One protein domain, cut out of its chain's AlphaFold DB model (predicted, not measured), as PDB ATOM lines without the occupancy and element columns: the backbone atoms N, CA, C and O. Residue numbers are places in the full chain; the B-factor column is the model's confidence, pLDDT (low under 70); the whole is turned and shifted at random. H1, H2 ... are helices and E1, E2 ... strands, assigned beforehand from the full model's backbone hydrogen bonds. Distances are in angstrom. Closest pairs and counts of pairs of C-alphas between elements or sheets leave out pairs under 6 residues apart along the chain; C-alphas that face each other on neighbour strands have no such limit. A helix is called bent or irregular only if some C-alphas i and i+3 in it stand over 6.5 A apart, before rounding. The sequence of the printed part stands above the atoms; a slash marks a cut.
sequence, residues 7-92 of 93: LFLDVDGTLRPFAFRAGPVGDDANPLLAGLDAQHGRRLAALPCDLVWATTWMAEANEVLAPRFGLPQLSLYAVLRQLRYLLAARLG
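What this domain is: This is residues 7 to 92 of the 93 residues of an uncharacterized protein of Micromonospora coxensis (UniProt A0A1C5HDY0). Two short parallel strands, E1 and E2, make a narrow ribbon, and helix H3 runs with its last residue, Phe 69, up to the middle of H2 at Gly 41, the two helices about perpendicular; a wide loop, residues 15 to 37, swings out between H1 and H2. From this body residues 83 to 92, which hold H4, stick out as a free arm. The printed part has 86 residues, with four named helices and two named strands in the order E1, H1, H2, E2, H3, H4; the sheet's order is E1, E2, parallel. The class is mostly helix, though under half of the residues are in named elements. The whole is only just loose, close to compact, with a radius of gyration of the C-alphas of 14.6 A and spans of 45 by 33 by 21 A.

How they stand to each other: E1, residues 7 to 9, is the parallel neighbour of E2, residues 50 to 53, at 28 degrees between their directions. N 9 and O 52 are 2.8 A apart and N 52 and O 7 are 2.9 A apart, within hydrogen-bond range. Between these strands come H1, residues 11 to 14, and H2, residues 38 to 45, in a strand-helix-strand unit, two parallel neighbour strands with helices between, whose crossover is right-handed. H1 and H2 are apart. H2 and H3, residues 60 to 69, touch, about perpendicular at 78 degrees; their closest C-alphas, those of Gly 41 and Phe 69, are 4.3 A apart. The closest C-alphas of E2 and H3, those of Trp 53 and Ala 61, are 7.3 A apart. Residues 52 to 53 of E2 also pair, parallel, with residues 75 to 76. H4, residues 83 to 90, touches no helix and is apart from E2. Every O i to N i+4 pair is within hydrogen-bond range in H2 and H4, and 3 of 6 in H3; H1 is too short for such a pair.

Where its parts are: E1 begins at C-alpha 7, (169.550, 131.488, 111.788), and H1 follows. H2 is 11.1 A long and E2 10.3 A. H3, 13.7 A long, begins at C-alpha 60, (174.116, 147.239, 103.101); it is neither bent nor irregular, but only just: C-alphas 63 and 66 are 6.5 A apart. H4, 10.4 A long, ends at C-alpha 90, (157.944, 162.864, 109.960).

The domain as a whole: The C-alphas farthest apart, those of Ala 46 and Gly 92, are 47.3 A apart. Without the free residues 83 to 92, the body spans 33 by 31 by 21 A. The printed part has no cut. The links H1 to H2, 23 residues, and H3 to H4, 13 residues, are long. The mean pLDDT of the printed part is 74.4; residues 13 to 32, 34 to 35 and 78 to 92 are under 70.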
ATOM      1  N   LEU A   7     168.692 130.776 110.843       92.06
ATOM      2  CA  LEU A   7     169.550 131.488 111.788       92.06
ATOM      3  C   LEU A   7     169.577 132.980 111.450       92.06
ATOM      4  O   LEU A   7     170.111 133.390 110.420       92.06
ATOM      5  N   PHE A   8     169.028 133.788 112.354       91.06
ATOM      6  CA  PHE A   8     169.044 135.244 112.262       91.06
ATOM      7  C   PHE A   8     170.377 135.788 112.785       91.06
ATOM      8  O   PHE A   8     170.707 135.626 113.960       91.06
ATOM      9  N   LEU A   9     171.148 136.421 111.906       89.19
ATOM     10  CA  LEU A   9     172.487 136.920 112.192       89.19
ATOM     11  C   LEU A   9     172.443 138.405 112.572       89.19
ATOM     12  O   LEU A   9     172.352 139.281 111.708       89.19
ATOM     13  N   ASP A  10     172.524 138.672 113.876       86.25
ATOM     14  CA  ASP A  10     172.637 140.014 114.455       86.25
ATOM     15  C   ASP A  10     174.113 140.383 114.684       86.25
ATOM     16  O   ASP A  10     174.700 140.115 115.738       86.25
ATOM     17  N   VAL A  11     174.736 140.977 113.662       79.25
ATOM     18  CA  VAL A  11     176.139 141.426 113.719       79.25
ATOM     19  C   VAL A  11     176.315 142.576 114.712       79.25
ATOM     20  O   VAL A  11     177.351 142.645 115.378       79.25
ATOM     21  N   ASP A  12     175.302 143.435 114.868       74.75
ATOM     22  CA  ASP A  12     175.370 144.604 115.746       74.75
ATOM     23  C   ASP A  12     175.364 144.228 117.231       74.75
ATOM     24  O   ASP A  12     175.997 144.926 118.024       74.75
ATOM     25  N   GLY A  13     174.677 143.138 117.598       62.38
ATOM     26  CA  GLY A  13     174.562 142.643 118.974       62.38
ATOM     27  C   GLY A  13     175.481 141.472 119.354       62.38
ATOM     28  O   GLY A  13     175.761 141.301 120.539       62.38
ATOM     29  N   THR A  14     175.967 140.674 118.389       62.72
ATOM     30  CA  THR A  14     176.674 139.397 118.671       62.72
ATOM     31  C   THR A  14     178.169 139.422 118.350       62.72
ATOM     32  O   THR A  14     178.971 138.872 119.101       62.72
ATOM     33  N   LEU A  15     178.568 140.047 117.237       57.28
ATOM     34  CA  LEU A  15     179.971 140.069 116.781       57.28
ATOM     35  C   LEU A  15     180.701 141.365 117.147       57.28
ATOM     36  O   LEU A  15     181.905 141.486 116.932       57.28
ATOM     37  N   ARG A  16     179.983 142.314 117.749       57.62
ATOM     38  CA  ARG A  16     180.531 143.518 118.360       57.62
ATOM     39  C   ARG A  16     180.418 143.368 119.874       57.62
ATOM     40  O   ARG A  16     179.334 143.575 120.418       57.62
ATOM     41  N   PRO A  17     181.492 143.027 120.603       46.91
ATOM     42  CA  PRO A  17     181.467 143.212 122.041       46.91
ATOM     43  C   PRO A  17     181.199 144.697 122.301       46.91
ATOM     44  O   PRO A  17     181.867 145.560 121.733       46.91
ATOM     45  N   PHE A  18     180.261 145.003 123.196       46.44
ATOM     46  CA  PHE A  18     179.996 146.365 123.686       46.44
ATOM     47  C   PHE A  18     181.262 147.056 124.253       46.44
ATOM     48  O   PHE A  18     181.272 148.256 124.509       46.44
ATOM     49  N   ALA A  19     182.351 146.302 124.430       42.41
ATOM     50  CA  ALA A  19     183.678 146.783 124.754       42.41
ATOM     51  C   ALA A  19     184.567 146.803 123.500       42.41
ATOM     52  O   ALA A  19     185.000 145.766 122.996       42.41
ATOM     53  N   PHE A  20     184.874 148.013 123.049       46.59
ATOM     54  CA  PHE A  20     185.924 148.350 122.099       46.59
ATOM     55  C   PHE A  20     187.258 147.697 122.514       46.59
ATOM     56  O   PHE A  20     188.040 148.271 123.269       46.59
ATOM     57  N   ARG A  21     187.543 146.477 122.047       46.88
ATOM     58  CA  ARG A  21     188.920 145.978 121.986       46.88
ATOM     59  C   ARG A  21     189.460 146.440 120.646       46.88
ATOM     60  O   ARG A  21     189.363 145.718 119.662       46.88
ATOM     61  N   ALA A  22     189.977 147.666 120.611       47.69
ATOM     62  CA  ALA A  22     190.825 148.106 119.514       47.69
ATOM     63  C   ALA A  22     192.044 147.178 119.449       47.69
ATOM     64  O   ALA A  22     193.034 147.375 120.148       47.69
ATOM     65  N   GLY A  23     191.947 146.126 118.639       50.00
ATOM     66  CA  GLY A  23     193.125 145.594 117.971       50.00
ATOM     67  C   GLY A  23     193.671 146.659 117.013       50.00
ATOM     68  O   GLY A  23     192.954 147.621 116.719       50.00
ATOM     69  N   PRO A  24     194.927 146.529 116.545       50.69
ATOM     70  CA  PRO A  24     195.478 147.466 115.574       50.69
ATOM     71  C   PRO A  24     194.487 147.600 114.418       50.69
ATOM     72  O   PRO A  24     194.068 146.600 113.836       50.69
ATOM     73  N   VAL A  25     194.056 148.836 114.170       52.91
ATOM     74  CA  VAL A  25     193.182 149.185 113.054       52.91
ATOM     75  C   VAL A  25     193.946 148.769 111.799       52.91
ATOM     76  O   VAL A  25     194.922 149.416 111.431       52.91
ATOM     77  N   GLY A  26     193.582 147.629 111.208       54.66
ATOM     78  CA  GLY A  26     193.987 147.329 109.838       54.66
ATOM     79  C   GLY A  26     193.435 148.411 108.905       54.66
ATOM     80  O   GLY A  26     192.576 149.180 109.324       54.66
ATOM     81  N   ASP A  27     193.885 148.450 107.651       54.84
ATOM     82  CA  ASP A  27     193.551 149.470 106.629       54.84
ATOM     83  C   ASP A  27     192.044 149.763 106.399       54.84
ATOM     84  O   ASP A  27     191.689 150.644 105.614       54.84
ATOM     85  N   ASP A  28     191.130 149.064 107.074       57.41
ATOM     86  CA  ASP A  28     189.711 149.395 107.100       57.41
ATOM     87  C   ASP A  28     189.473 150.734 107.825       57.41
ATOM     88  O   ASP A  28     189.378 150.821 109.050       57.41
ATOM     89  N   ALA A  29     189.271 151.790 107.033       61.47
ATOM     90  CA  ALA A  29     188.929 153.138 107.497       61.47
ATOM     91  C   ALA A  29     187.610 153.229 108.298       61.47
ATOM     92  O   ALA A  29     187.296 154.289 108.841       61.47
ATOM     93  N   ASN A  30     186.824 152.146 108.382       63.66
ATOM     94  CA  ASN A  30     185.606 152.081 109.184       63.66
ATOM     95  C   ASN A  30     185.852 151.280 110.481       63.66
ATOM     96  O   ASN A  30     185.917 150.049 110.435       63.66
ATOM     97  N   PRO A  31     185.885 151.938 111.656       64.94
ATOM     98  CA  PRO A  31     186.057 151.277 112.951       64.94
ATOM     99  C   PRO A  31     184.993 150.218 113.273       64.94
ATOM    100  O   PRO A  31     185.208 149.386 114.145       64.94
ATOM    101  N   LEU A  32     183.839 150.242 112.595       65.81
ATOM    102  CA  LEU A  32     182.786 149.230 112.740       65.81
ATOM    103  C   LEU A  32     183.129 147.903 112.047       65.81
ATOM    104  O   LEU A  32     182.507 146.888 112.345       65.81
ATOM    105  N   LEU A  33     184.093 147.921 111.125       72.00
ATOM    106  CA  LEU A  33     184.586 146.752 110.393       72.00
ATOM    107  C   LEU A  33     185.866 146.193 111.027       72.00
ATOM    108  O   LEU A  33     186.188 145.018 110.845       72.00
ATOM    109  N   ALA A  34     186.560 147.012 111.823       66.19
ATOM    110  CA  ALA A  34     187.729 146.605 112.584       66.19
ATOM    111  C   ALA A  34     187.356 145.493 113.583       66.19
ATOM    112  O   ALA A  34     186.590 145.705 114.523       66.19
ATOM    113  N   GLY A  35     187.904 144.293 113.370       68.62
ATOM    114  CA  GLY A  35     187.669 143.119 114.220       68.62
ATOM    115  C   GLY A  35     186.735 142.059 113.629       68.62
ATOM    116  O   GLY A  35     186.513 141.032 114.273       68.62
ATOM    117  N   LEU A  36     186.219 142.253 112.411       76.62
ATOM    118  CA  LEU A  36     185.528 141.184 111.692       76.62
ATOM    119  C   LEU A  36     186.533 140.119 111.227       76.62
ATOM    120  O   LEU A  36     187.394 140.376 110.391       76.62
ATOM    121  N   ASP A  37     186.409 138.909 111.770       79.25
ATOM    122  CA  ASP A  37     187.226 137.758 111.375       79.25
ATOM    123  C   ASP A  37     186.504 136.913 110.312       79.25
ATOM    124  O   ASP A  37     185.427 136.354 110.554       79.25
ATOM    125  N   ALA A  38     187.132 136.767 109.143       83.50
ATOM    126  CA  ALA A  38     186.650 135.937 108.041       83.50
ATOM    127  C   ALA A  38     186.477 134.452 108.430       83.50
ATOM    128  O   ALA A  38     185.677 133.730 107.827       83.50
ATOM    129  N   GLN A  39     187.173 133.960 109.463       86.94
ATOM    130  CA  GLN A  39     186.968 132.608 109.984       86.94
ATOM    131  C   GLN A  39     185.550 132.405 110.542       86.94
ATOM    132  O   GLN A  39     185.032 131.288 110.451       86.94
ATOM    133  N   HIS A  40     184.887 133.450 111.053       87.44
ATOM    134  CA  HIS A  40     183.488 133.350 111.476       87.44
ATOM    135  C   HIS A  40     182.563 133.020 110.310       87.44
ATOM    136  O   HIS A  40     181.692 132.166 110.459       87.44
ATOM    137  N   GLY A  41     182.789 133.605 109.134       90.25
ATOM    138  CA  GLY A  41     181.990 133.311 107.947       90.25
ATOM    139  C   GLY A  41     182.097 131.854 107.503       90.25
ATOM    140  O   GLY A  41     181.079 131.209 107.264       90.25
ATOM    141  N   ARG A  42     183.308 131.275 107.532       91.69
ATOM    142  CA  ARG A  42     183.501 129.832 107.279       91.69
ATOM    143  C   ARG A  42     182.730 128.953 108.265       91.69
ATOM    144  O   ARG A  42     182.153 127.949 107.863       91.69
ATOM    145  N   ARG A  43     182.720 129.319 109.551       92.56
ATOM    146  CA  ARG A  43     181.968 128.584 110.583       92.56
ATOM    147  C   ARG A  43     180.459 128.710 110.377       92.56
ATOM    148  O   ARG A  43     179.767 127.707 110.486       92.56
ATOM    149  N   LEU A  44     179.971 129.905 110.044       92.69
ATOM    150  CA  LEU A  44     178.559 130.168 109.752       92.69
ATOM    151  C   LEU A  44     178.077 129.383 108.526       92.69
ATOM    152  O   LEU A  44     177.030 128.749 108.585       92.69
ATOM    153  N   ALA A  45     178.865 129.357 107.447       92.56
ATOM    154  CA  ALA A  45     178.539 128.626 106.222       92.56
ATOM    155  C   ALA A  45     178.489 127.097 106.410       92.56
ATOM    156  O   ALA A  45     177.841 126.401 105.633       92.56
ATOM    157  N   ALA A  46     179.170 126.566 107.429       94.19
ATOM    158  CA  ALA A  46     179.167 125.140 107.745       94.19
ATOM    159  C   ALA A  46     177.936 124.694 108.558       94.19
ATOM    160  O   ALA A  46     177.745 123.494 108.765       94.19
ATOM    161  N   LEU A  47     177.111 125.628 109.045       93.44
ATOM    162  CA  LEU A  47     175.942 125.293 109.852       93.44
ATOM    163  C   LEU A  47     174.826 124.671 108.994       93.44
ATOM    164  O   LEU A  47     174.606 125.073 107.847       93.44
ATOM    165  N   PRO A  48     174.054 123.710 109.535       94.44
ATOM    166  CA  PRO A  48     172.960 123.070 108.814       94.44
ATOM    167  C   PRO A  48     171.681 123.939 108.759       94.44
ATOM    168  O   PRO A  48     170.577 123.417 108.873       94.44
ATOM    169  N   CYS A  49     171.811 125.256 108.585       94.19
ATOM    170  CA  CYS A  49     170.716 126.231 108.598       94.19
ATOM    171  C   CYS A  49     170.804 127.208 107.419       94.19
ATOM    172  O   CYS A  49     171.860 127.342 106.798       94.19
ATOM    173  N   ASP A  50     169.696 127.889 107.131       93.75
ATOM    174  CA  ASP A  50     169.678 129.013 106.199       93.75
ATOM    175  C   ASP A  50     169.922 130.309 106.989       93.75
ATOM    176  O   ASP A  50     169.236 130.608 107.974       93.75
ATOM    177  N   LEU A  51     170.942 131.068 106.587       94.00
ATOM    178  CA  LEU A  51     171.325 132.315 107.249       94.00
ATOM    179  C   LEU A  51     170.457 133.479 106.751       94.00
ATOM    180  O   LEU A  51     170.233 133.634 105.549       94.00
ATOM    181  N   VAL A  52     170.017 134.332 107.675       93.88
ATOM    182  CA  VAL A  52     169.212 135.529 107.393       93.88
ATOM    183  C   VAL A  52     169.820 136.717 108.130       93.88
ATOM    184  O   VAL A  52     170.089 136.629 109.326       93.88
ATOM    185  N   TRP A  53     170.021 137.844 107.452       92.12
ATOM    186  CA  TRP A  53     170.482 139.067 108.108       92.12
ATOM    187  C   TRP A  53     169.418 139.602 109.065       92.12
ATOM    188  O   TRP A  53     168.280 139.826 108.659       92.12
ATOM    189  N   ALA A  54     169.808 139.865 110.311       90.25
ATOM    190  CA  ALA A  54     168.995 140.540 111.320       90.25
ATOM    191  C   ALA A  54     169.817 141.653 111.985       90.25
ATOM    192  O   ALA A  54     169.995 141.692 113.197       90.25
ATOM    193  N   THR A  55     170.351 142.545 111.155       84.56
ATOM    194  CA  THR A  55     171.259 143.634 111.534       84.56
ATOM    195  C   THR A  55     170.670 144.981 111.115       84.56
ATOM    196  O   THR A  55     169.913 145.081 110.148       84.56
ATOM    197  N   THR A  56     171.036 146.042 111.831       84.06
ATOM    198  CA  THR A  56     170.732 147.437 111.477       84.06
ATOM    199  C   THR A  56     171.412 147.904 110.191       84.06
ATOM    200  O   THR A  56     171.015 148.929 109.650       84.06
ATOM    201  N   TRP A  57     172.364 147.132 109.659       85.81
ATOM    202  CA  TRP A  57     172.974 147.366 108.350       85.81
ATOM    203  C   TRP A  57     172.036 147.062 107.183       85.81
ATOM    204  O   TRP A  57     172.380 147.391 106.061       85.81
ATOM    205  N   MET A  58     170.884 146.424 107.416       86.44
ATOM    206  CA  MET A  58     169.857 146.202 106.392       86.44
ATOM    207  C   MET A  58     170.437 145.655 105.070       86.44
ATOM    208  O   MET A  58     171.120 144.632 105.088       86.44
ATOM    209  N   ALA A  59     170.141 146.280 103.927       88.62
ATOM    210  CA  ALA A  59     170.584 145.803 102.617       88.62
ATOM    211  C   ALA A  59     172.103 145.941 102.444       88.62
ATOM    212  O   ALA A  59     172.740 145.083 101.828       88.62
ATOM    213  N   GLU A  60     172.689 146.953 103.078       88.06
ATOM    214  CA  GLU A  60     174.116 147.239 103.101       88.06
ATOM    215  C   GLU A  60     174.919 146.095 103.747       88.06
ATOM    216  O   GLU A  60     176.112 145.942 103.484       88.06
ATOM    217  N   ALA A  61     174.276 145.209 104.520       90.44
ATOM    218  CA  ALA A  61     174.899 143.980 105.014       90.44
ATOM    219  C   ALA A  61     175.409 143.080 103.871       90.44
ATOM    220  O   ALA A  61     176.503 142.518 103.964       90.44
ATOM    221  N   ASN A  62     174.667 142.974 102.767       94.19
ATOM    222  CA  ASN A  62     175.100 142.189 101.608       94.19
ATOM    223  C   ASN A  62     176.245 142.855 100.838       94.19
ATOM    224  O   ASN A  62     177.047 142.161 100.219       94.19
ATOM    225  N   GLU A  63     176.338 144.181 100.884       92.75
ATOM    226  CA  GLU A  63     177.368 144.941 100.177       92.75
ATOM    227  C   GLU A  63     178.679 144.994 100.969       92.75
ATOM    228  O   GLU A  63     179.763 144.907 100.394       92.75
ATOM    229  N   VAL A  64     178.592 145.103 102.299       88.81
ATOM    230  CA  VAL A  64     179.756 145.374 103.154       88.81
ATOM    231  C   VAL A  64     180.180 144.169 103.992       88.81
ATOM    232  O   VAL A  64     181.384 143.912 104.113       88.81
ATOM    233  N   LEU A  65     179.226 143.437 104.579       89.12
ATOM    234  CA  LEU A  65     179.504 142.357 105.535       89.12
ATOM    235  C   LEU A  65     179.678 141.006 104.837       89.12
ATOM    236  O   LEU A  65     180.618 140.279 105.159       89.12
ATOM    237  N   ALA A  66     178.823 140.676 103.863       92.31
ATOM    238  CA  ALA A  66     178.896 139.391 103.164       92.31
ATOM    239  C   ALA A  66     180.282 139.129 102.529       92.31
ATOM    240  O   ALA A  66     180.853 138.072 102.817       92.31
ATOM    241  N   PRO A  67     180.915 140.078 101.799       91.88
ATOM    242  CA  PRO A  67     182.252 139.864 101.239       91.88
ATOM    243  C   PRO A  67     183.334 139.668 102.308       91.88
ATOM    244  O   PRO A  67     184.236 138.855 102.129       91.88
ATOM    245  N   ARG A  68     183.228 140.365 103.448       88.19
ATOM    246  CA  ARG A  68     184.190 140.261 104.561       88.19
ATOM    247  C   ARG A  68     184.118 138.917 105.278       88.19
ATOM    248  O   ARG A  68     185.139 138.404 105.727       88.19
ATOM    249  N   PHE A  69     182.929 138.326 105.352       89.06
ATOM    250  CA  PHE A  69     182.748 136.973 105.868       89.06
ATOM    251  C   PHE A  69     182.935 135.886 104.795       89.06
ATOM    252  O   PHE A  69     182.967 134.705 105.130       89.06
ATOM    253  N   GLY A  70     183.054 136.241 103.514       92.56
ATOM    254  CA  GLY A  70     183.031 135.260 102.423       92.56
ATOM    255  C   GLY A  70     181.699 134.503 102.336       92.56
ATOM    256  O   GLY A  70     181.679 133.333 101.955       92.56
ATOM    257  N   LEU A  71     180.601 135.146 102.737       93.31
ATOM    258  CA  LEU A  71     179.244 134.609 102.650       93.31
ATOM    259  C   LEU A  71     178.589 135.045 101.327       93.31
ATOM    260  O   LEU A  71     178.923 136.113 100.805       93.31
ATOM    261  N   PRO A  72     177.646 134.258 100.778       94.50
ATOM    262  CA  PRO A  72     176.808 134.723  99.680       94.50
ATOM    263  C   PRO A  72     175.876 135.848 100.152       94.50
ATOM    264  O   PRO A  72     175.768 136.128 101.350       94.50
ATOM    265  N   GLN A  73     175.151 136.462  99.215       95.19
ATOM    266  CA  GLN A  73     174.046 137.337  99.594       95.19
ATOM    267  C   GLN A  73     173.004 136.542 100.390       95.19
ATOM    268  O   GLN A  73     172.561 135.479  99.954       95.19
ATOM    269  N   LEU A  74     172.628 137.063 101.555       94.06
ATOM    270  CA  LEU A  74     171.635 136.453 102.432       94.06
ATOM    271  C   LEU A  74     170.308 137.204 102.347       94.06
ATOM    272  O   LEU A  74     170.258 138.402 102.040       94.06
ATOM    273  N   SER A  75     169.234 136.495 102.680       93.38
ATOM    274  CA  SER A  75     167.906 137.078 102.855       93.38
ATOM    275  C   SER A  75     167.910 138.125 103.970       93.38
ATOM    276  O   SER A  75     168.625 137.992 104.964       93.38
ATOM    277  N   LEU A  76     167.080 139.157 103.820       88.44
ATOM    278  CA  LEU A  76     166.953 140.242 104.789       88.44
ATOM    279  C   LEU A  76     165.751 140.014 105.704       88.44
ATOM    280  O   LEU A  76     164.627 139.848 105.231       88.44
ATOM    281  N   TYR A  77     165.974 140.094 107.012       84.56
ATOM    282  CA  TYR A  77     164.922 140.303 107.993       84.56
ATOM    283  C   TYR A  77     165.036 141.728 108.535       84.56
ATOM    284  O   TYR A  77     165.994 142.083 109.220       84.56
ATOM    285  N   ALA A  78     164.063 142.571 108.190       67.44
ATOM    286  CA  ALA A  78     164.058 143.963 108.613       67.44
ATOM    287  C   ALA A  78     163.940 144.057 110.145       67.44
ATOM    288  O   ALA A  78     162.887 143.784 110.721       67.44
ATOM    289  N   VAL A  79     165.012 144.487 110.814       63.00
ATOM    290  CA  VAL A  79     164.969 144.804 112.244       63.00
ATOM    291  C   VAL A  79     164.262 146.152 112.404       63.00
ATOM    292  O   VAL A  79     164.821 147.207 112.112       63.00
ATOM    293  N   LEU A  80     163.013 146.132 112.876       55.62
ATOM    294  CA  LEU A  80     162.121 147.298 113.026       55.62
ATOM    295  C   LEU A  80     162.564 148.336 114.084       55.62
ATOM    296  O   LEU A  80     161.732 149.039 114.657       55.62
ATOM    297  N   ARG A  81     163.860 148.491 114.372       53.03
ATOM    298  CA  ARG A  81     164.344 149.509 115.321       53.03
ATOM    299  C   ARG A  81     164.425 150.924 114.728       53.03
ATOM    300  O   ARG A  81     164.401 151.886 115.494       53.03
ATOM    301  N   GLN A  82     164.406 151.083 113.399       48.62
ATOM    302  CA  GLN A  82     164.505 152.400 112.744       48.62
ATOM    303  C   GLN A  82     163.166 153.156 112.592       48.62
ATOM    304  O   GLN A  82     163.170 154.340 112.252       48.62
ATOM    305  N   LEU A  83     162.009 152.543 112.887       47.84
ATOM    306  CA  LEU A  83     160.723 153.261 112.820       47.84
ATOM    307  C   LEU A  83     160.611 154.379 113.867       47.84
ATOM    308  O   LEU A  83     159.849 155.320 113.667       47.84
ATOM    309  N   ARG A  84     161.421 154.355 114.934       50.66
ATOM    310  CA  ARG A  84     161.440 155.444 115.921       50.66
ATOM    311  C   ARG A  84     162.122 156.715 115.400       50.66
ATOM    312  O   ARG A  84     161.717 157.802 115.791       50.66
ATOM    313  N   TYR A  85     163.092 156.596 114.490       48.25
ATOM    314  CA  TYR A  85     163.742 157.756 113.864       48.25
ATOM    315  C   TYR A  85     162.949 158.290 112.664       48.25
ATOM    316  O   TYR A  85     162.814 159.502 112.518       48.25
ATOM    317  N   LEU A  86     162.353 157.410 111.852       49.41
ATOM    318  CA  LEU A  86     161.536 157.831 110.707       49.41
ATOM    319  C   LEU A  86     160.193 158.460 111.118       49.41
ATOM    320  O   LEU A  86     159.767 159.410 110.466       49.41
ATOM    321  N   LEU A  87     159.546 158.014 112.207       46.31
ATOM    322  CA  LEU A  87     158.372 158.724 112.743       46.31
ATOM    323  C   LEU A  87     158.748 160.051 113.416       46.31
ATOM    324  O   LEU A  87     158.042 161.034 113.216       46.31
ATOM    325  N   ALA A  88     159.863 160.115 114.153       52.09
ATOM    326  CA  ALA A  88     160.316 161.366 114.770       52.09
ATOM    327  C   ALA A  88     160.661 162.441 113.721       52.09
ATOM    328  O   ALA A  88     160.337 163.608 113.910       52.09
ATOM    329  N   ALA A  89     161.239 162.048 112.580       52.47
ATOM    330  CA  ALA A  89     161.524 162.959 111.471       52.47
ATOM    331  C   ALA A  89     160.273 163.380 110.671       52.47
ATOM    332  O   ALA A  89     160.306 164.397 109.981       52.47
ATOM    333  N   ARG A  90     159.172 162.617 110.742       51.97
ATOM    334  CA  ARG A  90     157.944 162.864 109.960       51.97
ATOM    335  C   ARG A  90     156.826 163.547 110.751       51.97
ATOM    336  O   ARG A  90     155.961 164.154 110.136       51.97
ATOM    337  N   LEU A  91     156.860 163.479 112.082       56.81
ATOM    338  CA  LEU A  91     155.942 164.190 112.987       56.81
ATOM    339  C   LEU A  91     156.480 165.557 113.454       56.81
ATOM    340  O   LEU A  91     155.804 166.257 114.199       56.81
ATOM    341  N   GLY A  92     157.690 165.932 113.030       54.28
ATOM    342  CA  GLY A  92     158.306 167.241 113.276       54.28
ATOM    343  C   GLY A  92     158.129 168.244 112.128       54.28
ATOM    344  O   GLY A  92     159.048 169.018 111.866       54.28
TER     345      GLY A  92